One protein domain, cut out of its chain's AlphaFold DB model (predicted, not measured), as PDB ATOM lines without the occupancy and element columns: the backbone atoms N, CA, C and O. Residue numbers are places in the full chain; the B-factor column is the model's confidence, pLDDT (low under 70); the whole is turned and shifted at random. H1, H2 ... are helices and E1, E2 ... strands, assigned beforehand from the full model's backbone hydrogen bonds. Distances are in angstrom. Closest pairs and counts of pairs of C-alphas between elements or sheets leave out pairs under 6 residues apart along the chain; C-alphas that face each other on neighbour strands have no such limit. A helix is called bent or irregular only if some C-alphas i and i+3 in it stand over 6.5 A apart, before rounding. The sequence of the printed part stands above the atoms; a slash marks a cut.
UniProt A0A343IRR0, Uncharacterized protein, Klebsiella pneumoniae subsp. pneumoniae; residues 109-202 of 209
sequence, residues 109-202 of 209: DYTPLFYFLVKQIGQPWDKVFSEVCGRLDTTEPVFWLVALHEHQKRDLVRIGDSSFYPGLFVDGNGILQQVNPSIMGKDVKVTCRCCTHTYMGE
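This is residues 109 to 202 of the 209 residues of an uncharacterized protein of Klebsiella pneumoniae subsp. pneumoniae (UniProt A0A343IRR0). Two small strand hairpins, E1 with E2 and E3 with E4, follow one another end to end as a bent strip, with three short helices over one side of it: H1 and H3 lie nearest to E1 and E2, and H2 lies by E3 and E4. The last stretch, residues 179 to 202, has no named element; it swings far out at Cys 194 and folds back to pair beside E2. The printed part has 94 residues, with three named helices followed by four named strands, in the order H1 H2 H3 E1 E2 E3 E4. Both two-stranded sheets, E1 - E2 and E3 - E4, are antiparallel, and the class is mixed, helices and strands, with under half of the residues in named elements. The whole is compact, with a radius of gyration of the C-alphas of 13.3 A and spans of 41 by 28 by 21 A.

H1, residues 111 to 119, begins at C-alpha 111 at (2.193, -1.243, 34.525) and is 12.7 A long. H2, residues 125 to 135, is the longest helix at 15.3 A. H3, residues 140 to 145, ends at C-alpha 145 at (5.224, -11.038, 30.497). The strands are E1, residues 156 to 159, E2, residues 163 to 166, E3, residues 168 to 170, and E4, residues 176 to 178, which ends at C-alpha 178 at (14.322, -10.402, 26.393).

H1 and H2 are close but not clearly touching, at a shallow tilt of 25 degrees, opposite ways; their closest C-alphas, of Leu 117 and Val 128, are 7.8 A apart. H1 and H3 only just touch, with 3 pairs of C-alphas within 8 A, the closest Phe 114 and Leu 145 at 7.4 A, at a steep tilt of 53 degrees. The closest C-alphas of H3 and E1, Leu 145 and Val 157, are 6.5 A apart, and those of H2 and E4, Trp 125 and Leu 176, 5.4 A. In the hairpin of E1 and E2, N 157 and O 165 are 2.9 A apart, within hydrogen-bond range. E2 runs on into E3 at 39 degrees across a break of 1 residue. In the hairpin of E3 and E4, N 169 and O 177 are 2.8 A apart, within hydrogen-bond range. Residues 198 to 199 make a short parallel pairing with residues 163 to 164 of E2, and residues 146 to 147 make one with residues 168 to 169 of E3. Every O i to N i+4 pair is within hydrogen-bond range in H1 and H2; in H3 it is 0 of 2, beside 3 of 3 O i to N i+3 pairs.

The two C-alphas farthest apart, of Asn 173 and Cys 194, are 42.9 A apart. The printed part has no cut and no long link between named elements; the link from H3 to E1, 10 residues, is short, and the others are tight. The mean pLDDT of the printed part is 89.8, and one residue, 193, is under 70.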
ATOM      1  N   ASP A 109      -3.656  -2.008  38.252       85.75
ATOM      2  CA  ASP A 109      -2.708  -1.580  37.232       85.75
ATOM      3  C   ASP A 109      -1.308  -2.100  37.573       85.75
ATOM      4  O   ASP A 109      -0.658  -1.613  38.504       85.75
ATOM      5  N   TYR A 110      -0.859  -3.094  36.809       90.19
ATOM      6  CA  TYR A 110       0.460  -3.717  36.927       90.19
ATOM      7  C   TYR A 110       1.512  -3.086  36.008       90.19
ATOM      8  O   TYR A 110       2.637  -3.564  35.941       90.19
ATOM      9  N   THR A 111       1.217  -1.963  35.356       89.19
ATOM     10  CA  THR A 111       2.193  -1.243  34.525       89.19
ATOM     11  C   THR A 111       3.541  -0.987  35.233       89.19
ATOM     12  O   THR A 111       4.586  -1.214  34.618       89.19
ATOM     13  N   PRO A 112       3.597  -0.596  36.531       91.69
ATOM     14  CA  PRO A 112       4.875  -0.430  37.230       91.69
ATOM     15  C   PRO A 112       5.695  -1.723  37.363       91.69
ATOM     16  O   PRO A 112       6.922  -1.647  37.399       91.69
ATOM     17  N   LEU A 113       5.042  -2.888  37.435       93.88
ATOM     18  CA  LEU A 113       5.700  -4.195  37.437       93.88
ATOM     19  C   LEU A 113       6.407  -4.433  36.105       93.88
ATOM     20  O   LEU A 113       7.573  -4.811  36.102       93.88
ATOM     21  N   PHE A 114       5.732  -4.181  34.984       93.00
ATOM     22  CA  PHE A 114       6.293  -4.454  33.660       93.00
ATOM     23  C   PHE A 114       7.536  -3.603  33.390       93.00
ATOM     24  O   PHE A 114       8.573  -4.139  33.006       93.00
ATOM     25  N   TYR A 115       7.491  -2.305  33.708       92.44
ATOM     26  CA  TYR A 115       8.682  -1.451  33.623       92.44
ATOM     27  C   TYR A 115       9.814  -1.911  34.539       92.44
ATOM     28  O   TYR A 115      10.984  -1.825  34.168       92.44
ATOM     29  N   PHE A 116       9.477  -2.379  35.741       94.69
ATOM     30  CA  PHE A 116      10.473  -2.902  36.662       94.69
ATOM     31  C   PHE A 116      11.153  -4.148  36.086       94.69
ATOM     32  O   PHE A 116      12.376  -4.187  36.062       94.69
ATOM     33  N   LEU A 117      10.394  -5.113  35.565       94.69
ATOM     34  CA  LEU A 117      10.938  -6.342  34.977       94.69
ATOM     35  C   LEU A 117      11.842  -6.056  33.775       94.69
ATOM     36  O   LEU A 117      12.947  -6.585  33.710       94.69
ATOM     37  N   VAL A 118      11.428  -5.160  32.873       93.06
ATOM     38  CA  VAL A 118      12.254  -4.760  31.720       93.06
ATOM     39  C   VAL A 118      13.558  -4.090  32.168       93.06
ATOM     40  O   VAL A 118      14.606  -4.300  31.567       93.06
ATOM     41  N   LYS A 119      13.544  -3.330  33.267       93.94
ATOM     42  CA  LYS A 119      14.768  -2.735  33.823       93.94
ATOM     43  C   LYS A 119      15.722  -3.773  34.437       93.94
ATOM     44  O   LYS A 119      16.908  -3.487  34.570       93.94
ATOM     45  N   GLN A 120      15.221  -4.945  34.822       94.19
ATOM     46  CA  GLN A 120      15.997  -6.013  35.462       94.19
ATOM     47  C   GLN A 120      16.543  -7.052  34.467       94.19
ATOM     48  O   GLN A 120      17.014  -8.109  34.881       94.19
ATOM     49  N   ILE A 121      16.495  -6.776  33.160       94.25
ATOM     50  CA  ILE A 121      17.124  -7.633  32.149       94.25
ATOM     51  C   ILE A 121      18.626  -7.773  32.455       94.25
ATOM     52  O   ILE A 121      19.312  -6.792  32.743       94.25
ATOM     53  N   GLY A 122      19.128  -9.008  32.416       93.56
ATOM     54  CA  GLY A 122      20.507  -9.368  32.753       93.56
ATOM     55  C   GLY A 122      20.749  -9.684  34.233       93.56
ATOM     56  O   GLY A 122      21.873 -10.014  34.602       93.56
ATOM     57  N   GLN A 123      19.729  -9.602  35.092       95.69
ATOM     58  CA  GLN A 123      19.828  -9.977  36.508       95.69
ATOM     59  C   GLN A 123      19.350 -11.419  36.755       95.69
ATOM     60  O   GLN A 123      18.523 -11.931  35.994       95.69
ATOM     61  N   PRO A 124      19.826 -12.076  37.834       96.56
ATOM     62  CA  PRO A 124      19.355 -13.404  38.213       96.56
ATOM     63  C   PRO A 124      17.870 -13.371  38.590       96.56
ATOM     64  O   PRO A 124      17.445 -12.597  39.457       96.56
ATOM     65  N   TRP A 125      17.089 -14.239  37.951       95.69
ATOM     66  CA  TRP A 125      15.639 -14.322  38.058       95.69
ATOM     67  C   TRP A 125      15.170 -14.527  39.495       95.69
ATOM     68  O   TRP A 125      14.278 -13.814  39.935       95.69
ATOM     69  N   ASP A 126      15.811 -15.406  40.262       94.62
ATOM     70  CA  ASP A 126      15.400 -15.710  41.640       94.62
ATOM     71  C   ASP A 126      15.435 -14.474  42.552       94.62
ATOM     72  O   ASP A 126      14.540 -14.241  43.376       94.62
ATOM     73  N   LYS A 127      16.446 -13.616  42.370       94.31
ATOM     74  CA  LYS A 127      16.573 -12.358  43.114       94.31
ATOM     75  C   LYS A 127      15.497 -11.356  42.699       94.31
ATOM     76  O   LYS A 127      14.895 -10.706  43.549       94.31
ATOM     77  N   VAL A 128      15.235 -11.244  41.398       94.56
ATOM     78  CA  VAL A 128      14.195 -10.353  40.867       94.56
ATOM     79  C   VAL A 128      12.813 -10.822  41.319       94.56
ATOM     80  O   VAL A 128      12.016 -10.026  41.810       94.56
ATOM     81  N   PHE A 129      12.534 -12.118  41.207       94.38
ATOM     82  CA  PHE A 129      11.254 -12.719  41.545       94.38
ATOM     83  C   PHE A 129      10.949 -12.612  43.041       94.38
ATOM     84  O   PHE A 129       9.835 -12.237  43.406       94.38
ATOM     85  N   SER A 130      11.933 -12.857  43.913       93.75
ATOM     86  CA  SER A 130      11.768 -12.674  45.363       93.75
ATOM     87  C   SER A 130      11.478 -11.217  45.743       93.75
ATOM     88  O   SER A 130      10.568 -10.963  46.538       93.75
ATOM     89  N   GLU A 131      12.163 -10.245  45.129       93.75
ATOM     90  CA  GLU A 131      11.873  -8.820  45.334       93.75
ATOM     91  C   GLU A 131      10.454  -8.459  44.869       93.75
ATOM     92  O   GLU A 131       9.708  -7.757  45.561       93.75
ATOM     93  N   VAL A 132      10.062  -8.959  43.698       93.56
ATOM     94  CA  VAL A 132       8.745  -8.722  43.102       93.56
ATOM     95  C   VAL A 132       7.635  -9.314  43.969       93.56
ATOM     96  O   VAL A 132       6.662  -8.614  44.255       93.56
ATOM     97  N   CYS A 133       7.795 -10.546  44.459       91.56
ATOM     98  CA  CYS A 133       6.823 -11.209  45.329       91.56
ATOM     99  C   CYS A 133       6.574 -10.435  46.628       91.56
ATOM    100  O   CYS A 133       5.434 -10.345  47.074       91.56
ATOM    101  N   GLY A 134       7.604  -9.807  47.207       89.69
ATOM    102  CA  GLY A 134       7.444  -8.967  48.401       89.69
ATOM    103  C   GLY A 134       6.695  -7.648  48.150       89.69
ATOM    104  O   GLY A 134       6.202  -7.018  49.089       89.69
ATOM    105  N   ARG A 135       6.609  -7.204  46.889       91.00
ATOM    106  CA  ARG A 135       6.047  -5.899  46.485       91.00
ATOM    107  C   ARG A 135       4.712  -6.009  45.744       91.00
ATOM    108  O   ARG A 135       4.029  -4.984  45.593       91.00
ATOM    109  N   LEU A 136       4.363  -7.201  45.267       91.19
ATOM    110  CA  LEU A 136       3.108  -7.527  44.598       91.19
ATOM    111  C   LEU A 136       2.065  -8.082  45.565       91.19
ATOM    112  O   LEU A 136       2.348  -8.470  46.692       91.19
ATOM    113  N   ASP A 137       0.820  -8.073  45.110       89.19
ATOM    114  CA  ASP A 137      -0.299  -8.727  45.780       89.19
ATOM    115  C   ASP A 137      -0.596 -10.123  45.238       89.19
ATOM    116  O   ASP A 137      -1.042 -10.984  45.987       89.19
ATOM    117  N   THR A 138      -0.360 -10.325  43.945       89.88
ATOM    118  CA  THR A 138      -0.531 -11.585  43.227       89.88
ATOM    119  C   THR A 138       0.680 -11.793  42.324       89.88
ATOM    120  O   THR A 138       1.273 -10.834  41.830       89.88
ATOM    121  N   THR A 139       1.081 -13.045  42.124       90.62
ATOM    122  CA  THR A 139       2.254 -13.402  41.309       90.62
ATOM    123  C   THR A 139       1.906 -13.640  39.843       90.62
ATOM    124  O   THR A 139       2.775 -13.537  38.987       90.62
ATOM    125  N   GLU A 140       0.635 -13.895  39.535       90.81
ATOM    126  CA  GLU A 140       0.129 -14.132  38.178       90.81
ATOM    127  C   GLU A 140       0.562 -13.072  37.144       90.81
ATOM    128  O   GLU A 140       1.028 -13.465  36.072       90.81
ATOM    129  N   PRO A 141       0.532 -11.752  37.445       91.44
ATOM    130  CA  PRO A 141       0.898 -10.719  36.475       91.44
ATOM    131  C   PRO A 141       2.350 -10.794  35.999       91.44
ATOM    132  O   PRO A 141       2.681 -10.280  34.934       91.44
ATOM    133  N   VAL A 142       3.226 -11.440  36.771       93.62
ATOM    134  CA  VAL A 142       4.623 -11.661  36.390       93.62
ATOM    135  C   VAL A 142       4.703 -12.565  35.158       93.62
ATOM    136  O   VAL A 142       5.425 -12.265  34.207       93.62
ATOM    137  N   PHE A 143       3.907 -13.634  35.144       93.94
ATOM    138  CA  PHE A 143       3.908 -14.646  34.086       93.94
ATOM    139  C   PHE A 143       3.122 -14.229  32.841       93.94
ATOM    140  O   PHE A 143       3.161 -14.915  31.824       93.94
ATOM    141  N   TRP A 144       2.427 -13.088  32.877       93.00
ATOM    142  CA  TRP A 144       1.869 -12.499  31.659       93.00
ATOM    143  C   TRP A 144       2.971 -12.045  30.703       93.00
ATOM    144  O   TRP A 144       2.786 -12.117  29.489       93.00
ATOM    145  N   LEU A 145       4.103 -11.589  31.254       92.62
ATOM    146  CA  LEU A 145       5.224 -11.038  30.497       92.62
ATOM    147  C   LEU A 145       6.445 -11.965  30.455       92.62
ATOM    148  O   LEU A 145       7.162 -11.964  29.456       92.62
ATOM    149  N   VAL A 146       6.688 -12.727  31.528       95.31
ATOM    150  CA  VAL A 146       7.866 -13.592  31.666       95.31
ATOM    151  C   VAL A 146       7.510 -15.051  31.391       95.31
ATOM    152  O   VAL A 146       6.708 -15.650  32.104       95.31
ATOM    153  N   ALA A 147       8.164 -15.635  30.391       94.69
ATOM    154  CA  ALA A 147       8.095 -17.049  30.063       94.69
ATOM    155  C   ALA A 147       9.156 -17.849  30.838       94.69
ATOM    156  O   ALA A 147      10.354 -17.583  30.734       94.69
ATOM    157  N   LEU A 148       8.722 -18.870  31.581       92.75
ATOM    158  CA  LEU A 148       9.634 -19.828  32.225       92.75
ATOM    159  C   LEU A 148      10.054 -20.964  31.285       92.75
ATOM    160  O   LEU A 148      11.070 -21.617  31.500       92.75
ATOM    161  N   HIS A 149       9.255 -21.216  30.250       90.75
ATOM    162  CA  HIS A 149       9.460 -22.310  29.313       90.75
ATOM    163  C   HIS A 149       9.497 -21.800  27.877       90.75
ATOM    164  O   HIS A 149       8.832 -20.827  27.526       90.75
ATOM    165  N   GLU A 150      10.227 -22.514  27.025       88.06
ATOM    166  CA  GLU A 150      10.442 -22.148  25.625       88.06
ATOM    167  C   GLU A 150       9.144 -21.967  24.831       88.06
ATOM    168  O   GLU A 150       8.984 -20.977  24.129       88.06
ATOM    169  N   HIS A 151       8.169 -22.857  25.022       89.06
ATOM    170  CA  HIS A 151       6.875 -22.799  24.335       89.06
ATOM    171  C   HIS A 151       5.997 -21.604  24.749       89.06
ATOM    172  O   HIS A 151       5.000 -21.315  24.092       89.06
ATOM    173  N   GLN A 152       6.329 -20.928  25.853       90.19
ATOM    174  CA  GLN A 152       5.607 -19.748  26.338       90.19
ATOM    175  C   GLN A 152       6.257 -18.446  25.873       90.19
ATOM    176  O   GLN A 152       5.675 -17.379  26.078       90.19
ATOM    177  N   LYS A 153       7.448 -18.517  25.260       92.31
ATOM    178  CA  LYS A 153       8.148 -17.350  24.729       92.31
ATOM    179  C   LYS A 153       7.276 -16.674  23.677       92.31
ATOM    180  O   LYS A 153       6.713 -17.313  22.789       92.31
ATOM    181  N   ARG A 154       7.165 -15.359  23.797       92.19
ATOM    182  CA  ARG A 154       6.477 -14.493  22.843       92.19
ATOM    183  C   ARG A 154       7.373 -13.295  22.619       92.19
ATOM    184  O   ARG A 154       7.823 -12.708  23.592       92.19
ATOM    185  N   ASP A 155       7.608 -12.917  21.375       91.94
ATOM    186  CA  ASP A 155       8.443 -11.748  21.079       91.94
ATOM    187  C   ASP A 155       7.774 -10.457  21.571       91.94
ATOM    188  O   ASP A 155       8.406  -9.595  22.185       91.94
ATOM    189  N   LEU A 156       6.460 -10.366  21.355       90.75
ATOM    190  CA  LEU A 156       5.621  -9.240  21.737       90.75
ATOM    191  C   LEU A 156       4.429  -9.726  22.561       90.75
ATOM    192  O   LEU A 156       3.690 -10.621  22.146       90.75
ATOM    193  N   VAL A 157       4.205  -9.096  23.709       91.62
ATOM    194  CA  VAL A 157       3.082  -9.393  24.598       91.62
ATOM    195  C   VAL A 157       2.117  -8.218  24.596       91.62
ATOM    196  O   VAL A 157       2.497  -7.088  24.899       91.62
ATOM    197  N   ARG A 158       0.845  -8.492  24.286       89.38
ATOM    198  CA  ARG A 158      -0.247  -7.526  24.434       89.38
ATOM    199  C   ARG A 158      -0.907  -7.709  25.797       89.38
ATOM    200  O   ARG A 158      -1.400  -8.791  26.103       89.38
ATOM    201  N   ILE A 159      -0.932  -6.646  26.590       86.44
ATOM    202  CA  ILE A 159      -1.582  -6.592  27.899       86.44
ATOM    203  C   ILE A 159      -2.801  -5.678  27.790       86.44
ATOM    204  O   ILE A 159      -2.695  -4.514  27.398       86.44
ATOM    205  N   GLY A 160      -3.970  -6.223  28.130       81.12
ATOM    206  CA  GLY A 160      -5.247  -5.580  27.840       81.12
ATOM    207  C   GLY A 160      -5.486  -5.475  26.331       81.12
ATOM    208  O   GLY A 160      -5.164  -6.392  25.570       81.12
ATOM    209  N   ASP A 161      -6.030  -4.336  25.906       78.94
ATOM    210  CA  ASP A 161      -6.506  -4.168  24.530       78.94
ATOM    211  C   ASP A 161      -5.504  -3.461  23.609       78.94
ATOM    212  O   ASP A 161      -5.492  -3.726  22.408       78.94
ATOM    213  N   SER A 162      -4.649  -2.580  24.144       81.62
ATOM    214  CA  SER A 162      -3.807  -1.695  23.319       81.62
ATOM    215  C   SER A 162      -2.402  -1.414  23.866       81.62
ATOM    216  O   SER A 162      -1.674  -0.601  23.293       81.62
ATOM    217  N   SER A 163      -1.982  -2.066  24.955       87.06
ATOM    218  CA  SER A 163      -0.637  -1.894  25.517       87.06
ATOM    219  C   SER A 163       0.252  -3.089  25.198       87.06
ATOM    220  O   SER A 163      -0.089  -4.229  25.494       87.06
ATOM    221  N   PHE A 164       1.412  -2.818  24.613       90.75
ATOM    222  CA  PHE A 164       2.371  -3.813  24.165       90.75
ATOM    223  C   PHE A 164       3.685  -3.682  24.923       90.75
ATOM    224  O   PHE A 164       4.156  -2.577  25.204       90.75
ATOM    225  N   TYR A 165       4.278  -4.830  25.218       92.69
ATOM    226  CA  TYR A 165       5.536  -4.959  25.936       92.69
ATOM    227  C   TYR A 165       6.402  -6.028  25.257       92.69
ATOM    228  O   TYR A 165       5.853  -6.972  24.678       92.69
ATOM    229  N   PRO A 166       7.738  -5.909  25.316       93.50
ATOM    230  CA  PRO A 166       8.623  -6.970  24.861       93.50
ATOM    231  C   PRO A 166       8.456  -8.189  25.766       93.50
ATOM    232  O   PRO A 166       8.446  -8.055  26.991       93.50
ATOM    233  N   GLY A 167       8.327  -9.376  25.181       94.19
ATOM    234  CA  GLY A 167       8.276 -10.586  25.989       94.19
ATOM    235  C   GLY A 167       9.635 -10.912  26.592       94.19
ATOM    236  O   GLY A 167      10.692 -10.711  25.983       94.19
ATOM    237  N   LEU A 168       9.591 -11.409  27.822       95.62
ATOM    238  CA  LEU A 168      10.763 -11.762  28.606       95.62
ATOM    239  C   LEU A 168      10.784 -13.271  28.831       95.62
ATOM    240  O   LEU A 168       9.743 -13.927  28.817       95.62
ATOM    241  N   PHE A 169      11.962 -13.829  29.065       96.31
ATOM    242  CA  PHE A 169      12.118 -15.230  29.425       96.31
ATOM    243  C   PHE A 169      13.274 -15.426  30.398       96.31
ATOM    244  O   PHE A 169      14.174 -14.592  30.489       96.31
ATOM    245  N   VAL A 170      13.237 -16.533  31.129       95.44
ATOM    246  CA  VAL A 170      14.353 -16.965  31.973       95.44
ATOM    247  C   VAL A 170      15.219 -17.923  31.161       95.44
ATOM    248  O   VAL A 170      14.715 -18.912  30.627       95.44
ATOM    249  N   ASP A 171      16.501 -17.599  31.011       93.00
ATOM    250  CA  ASP A 171      17.448 -18.456  30.300       93.00
ATOM    251  C   ASP A 171      17.863 -19.684  31.137       93.00
ATOM    252  O   ASP A 171      17.496 -19.832  32.304       93.00
ATOM    253  N   GLY A 172      18.652 -20.582  30.541       90.06
ATOM    254  CA  GLY A 172      19.136 -21.784  31.229       90.06
ATOM    255  C   GLY A 172      20.068 -21.508  32.418       90.06
ATOM    256  O   GLY A 172      20.259 -22.392  33.247       90.06
ATOM    257  N   ASN A 173      20.612 -20.294  32.531       90.94
ATOM    258  CA  ASN A 173      21.443 -19.861  33.654       90.94
ATOM    259  C   ASN A 173      20.614 -19.183  34.759       90.94
ATOM    260  O   ASN A 173      21.179 -18.682  35.732       90.94
ATOM    261  N   GLY A 174      19.286 -19.130  34.612       93.06
ATOM    262  CA  GLY A 174      18.402 -18.445  35.546       93.06
ATOM    263  C   GLY A 174      18.477 -16.922  35.440       93.06
ATOM    264  O   GLY A 174      18.167 -16.236  36.409       93.06
ATOM    265  N   ILE A 175      18.904 -16.367  34.304       95.69
ATOM    266  CA  ILE A 175      18.996 -14.923  34.065       95.69
ATOM    267  C   ILE A 175      17.777 -14.464  33.266       95.69
ATOM    268  O   ILE A 175      17.349 -15.108  32.307       95.69
ATOM    269  N   LEU A 176      17.213 -13.320  33.658       95.88
ATOM    270  CA  LEU A 176      16.104 -12.704  32.938       95.88
ATOM    271  C   LEU A 176      16.605 -12.056  31.642       95.88
ATOM    272  O   LEU A 176      17.419 -11.132  31.679       95.88
ATOM    273  N   GLN A 177      16.077 -12.492  30.503       94.81
ATOM    274  CA  GLN A 177      16.414 -11.974  29.180       94.81
ATOM    275  C   GLN A 177      15.166 -11.567  28.389       94.81
ATOM    276  O   GLN A 177      14.044 -11.968  28.693       94.81
ATOM    277  N   GLN A 178      15.362 -10.746  27.360       94.50
ATOM    278  CA  GLN A 178      14.322 -10.402  26.393       94.50
ATOM    279  C   GLN A 178      14.313 -11.428  25.261       94.50
ATOM    280  O   GLN A 178      15.374 -11.758  24.741       94.50
ATOM    281  N   VAL A 179      13.128 -11.901  24.862       92.56
ATOM    282  CA  VAL A 179      12.990 -12.939  23.820       92.56
ATOM    283  C   VAL A 179      13.563 -12.454  22.488       92.56
ATOM    284  O   VAL A 179      14.387 -13.133  21.886       92.56
ATOM    285  N   ASN A 180      13.165 -11.254  22.063       91.12
ATOM    286  CA  ASN A 180      13.650 -10.629  20.841       91.12
ATOM    287  C   ASN A 180      14.167  -9.211  21.148       91.12
ATOM    288  O   ASN A 180      13.354  -8.296  21.316       91.12
ATOM    289  N   PRO A 181      15.496  -9.007  21.247       88.12
ATOM    290  CA  PRO A 181      16.095  -7.708  21.570       88.12
ATOM    291  C   PRO A 181      15.859  -6.641  20.498       88.12
ATOM    292  O   PRO A 181      15.934  -5.449  20.786       88.12
ATOM    293  N   SER A 182      15.593  -7.058  19.259       87.44
ATOM    294  CA  SER A 182      15.417  -6.156  18.121       87.44
ATOM    295  C   SER A 182      14.007  -5.587  18.018       87.44
ATOM    296  O   SER A 182      13.782  -4.726  17.171       87.44
ATOM    297  N   ILE A 183      13.064  -6.040  18.854       86.38
ATOM    298  CA  ILE A 183      11.674  -5.610  18.745       86.38
ATOM    299  C   ILE A 183      11.502  -4.153  19.177       86.38
ATOM    300  O   ILE A 183      11.880  -3.732  20.277       86.38
ATOM    301  N   MET A 184      10.913  -3.365  18.288       83.62
ATOM    302  CA  MET A 184      10.668  -1.946  18.487       83.62
ATOM    303  C   MET A 184       9.176  -1.641  18.403       83.62
ATOM    304  O   MET A 184       8.382  -2.400  17.853       83.62
ATOM    305  N   GLY A 185       8.783  -0.450  18.862       82.00
ATOM    306  CA  GLY A 185       7.396   0.009  18.744       82.00
ATOM    307  C   GLY A 185       6.860   0.017  17.306       82.00
ATOM    308  O   GLY A 185       5.656  -0.054  17.113       82.00
ATOM    309  N   LYS A 186       7.735   0.053  16.291       83.06
ATOM    310  CA  LYS A 186       7.356  -0.003  14.868       83.06
ATOM    311  C   LYS A 186       6.830  -1.372  14.427       83.06
ATOM    312  O   LYS A 186       6.090  -1.421  13.451       83.06
ATOM    313  N   ASP A 187       7.199  -2.436  15.134       83.56
ATOM    314  CA  ASP A 187       6.804  -3.814  14.815       83.56
ATOM    315  C   ASP A 187       5.427  -4.162  15.403       83.56
ATOM    316  O   ASP A 187       4.858  -5.223  15.138       83.56
ATOM    317  N   VAL A 188       4.867  -3.256  16.211       85.31
ATOM    318  CA  VAL A 188       3.545  -3.412  16.806       85.31
ATOM    319  C   VAL A 188       2.474  -3.233  15.737       85.31
ATOM    320  O   VAL A 188       2.259  -2.139  15.213       85.31
ATOM    321  N   LYS A 189       1.744  -4.317  15.465       82.56
ATOM    322  CA  LYS A 189       0.590  -4.306  14.565       82.56
ATOM    323  C   LYS A 189      -0.606  -3.633  15.229       82.56
ATOM    324  O   LYS A 189      -1.158  -4.131  16.212       82.56
ATOM    325  N   VAL A 190      -1.018  -2.502  14.667       80.62
ATOM    326  CA  VAL A 190      -2.172  -1.730  15.132       80.62
ATOM    327  C   VAL A 190      -3.438  -2.259  14.463       80.62
ATOM    328  O   VAL A 190      -3.627  -2.092  13.264       80.62
ATOM    329  N   THR A 191      -4.328  -2.875  15.244       74.19
ATOM    330  CA  THR A 191      -5.550  -3.518  14.722       74.19
ATOM    331  C   THR A 191      -6.733  -2.567  14.548       74.19
ATOM    332  O   THR A 191      -7.723  -2.922  13.914       74.19
ATOM    333  N   CYS A 192      -6.692  -1.370  15.139       74.19
ATOM    334  CA  CYS A 192      -7.799  -0.422  15.058       74.19
ATOM    335  C   CYS A 192      -7.318   1.030  15.035       74.19
ATOM    336  O   CYS A 192      -6.328   1.391  15.666       74.19
ATOM    337  N   ARG A 193      -8.072   1.883  14.331       69.69
ATOM    338  CA  ARG A 193      -7.825   3.334  14.262       69.69
ATOM    339  C   ARG A 193      -8.395   4.107  15.453       69.69
ATOM    340  O   ARG A 193      -8.029   5.257  15.658       69.69
ATOM    341  N   CYS A 194      -9.317   3.506  16.206       72.56
ATOM    342  CA  CYS A 194     -10.033   4.178  17.290       72.56
ATOM    343  C   CYS A 194      -9.289   4.160  18.633       72.56
ATOM    344  O   CYS A 194      -9.596   4.982  19.493       72.56
ATOM    345  N   CYS A 195      -8.315   3.264  18.826       74.50
ATOM    346  CA  CYS A 195      -7.575   3.151  20.082       74.50
ATOM    347  C   CYS A 195      -6.143   3.672  19.937       74.50
ATOM    348  O   CYS A 195      -5.487   3.473  18.917       74.50
ATOM    349  N   THR A 196      -5.630   4.302  20.994       81.62
ATOM    350  CA  THR A 196      -4.200   4.610  21.104       81.62
ATOM    351  C   THR A 196      -3.458   3.347  21.527       81.62
ATOM    352  O   THR A 196      -3.606   2.881  22.659       81.62
ATOM    353  N   HIS A 197      -2.673   2.792  20.606       85.06
ATOM    354  CA  HIS A 197      -1.780   1.671  20.880       85.06
ATOM    355  C   HIS A 197      -0.448   2.188  21.403       85.06
ATOM    356  O   HIS A 197       0.080   3.176  20.892       85.06
ATOM    357  N   THR A 198       0.086   1.534  22.429       87.94
ATOM    358  CA  THR A 198       1.335   1.947  23.074       87.94
ATOM    359  C   THR A 198       2.311   0.790  23.162       87.94
ATOM    360  O   THR A 198       1.911  -0.291  23.581       87.94
ATOM    361  N   TYR A 199       3.583   1.034  22.879       90.25
ATOM    362  CA  TYR A 199       4.683   0.121  23.162       90.25
ATOM    363  C   TYR A 199       5.488   0.678  24.331       90.25
ATOM    364  O   TYR A 199       5.942   1.817  24.263       90.25
ATOM    365  N   MET A 200       5.627  -0.078  25.424       88.56
ATOM    366  CA  MET A 200       6.312   0.402  26.637       88.56
ATOM    367  C   MET A 200       5.771   1.761  27.135       88.56
ATOM    368  O   MET A 200       6.505   2.579  27.688       88.56
ATOM    369  N   GLY A 201       4.472   2.013  26.936       84.69
ATOM    370  CA  GLY A 201       3.779   3.264  27.276       84.69
ATOM    371  C   GLY A 201       3.984   4.432  26.305       84.69
ATOM    372  O   GLY A 201       3.332   5.462  26.472       84.69
ATOM    373  N   GLU A 202       4.812   4.282  25.272       87.00
ATOM    374  CA  GLU A 202       4.952   5.270  24.202       87.00
ATOM    375  C   GLU A 202       3.972   4.975  23.060       87.00
ATOM    376  O   GLU A 202       3.797   3.811  22.691       87.00
TER     377      GLU A 202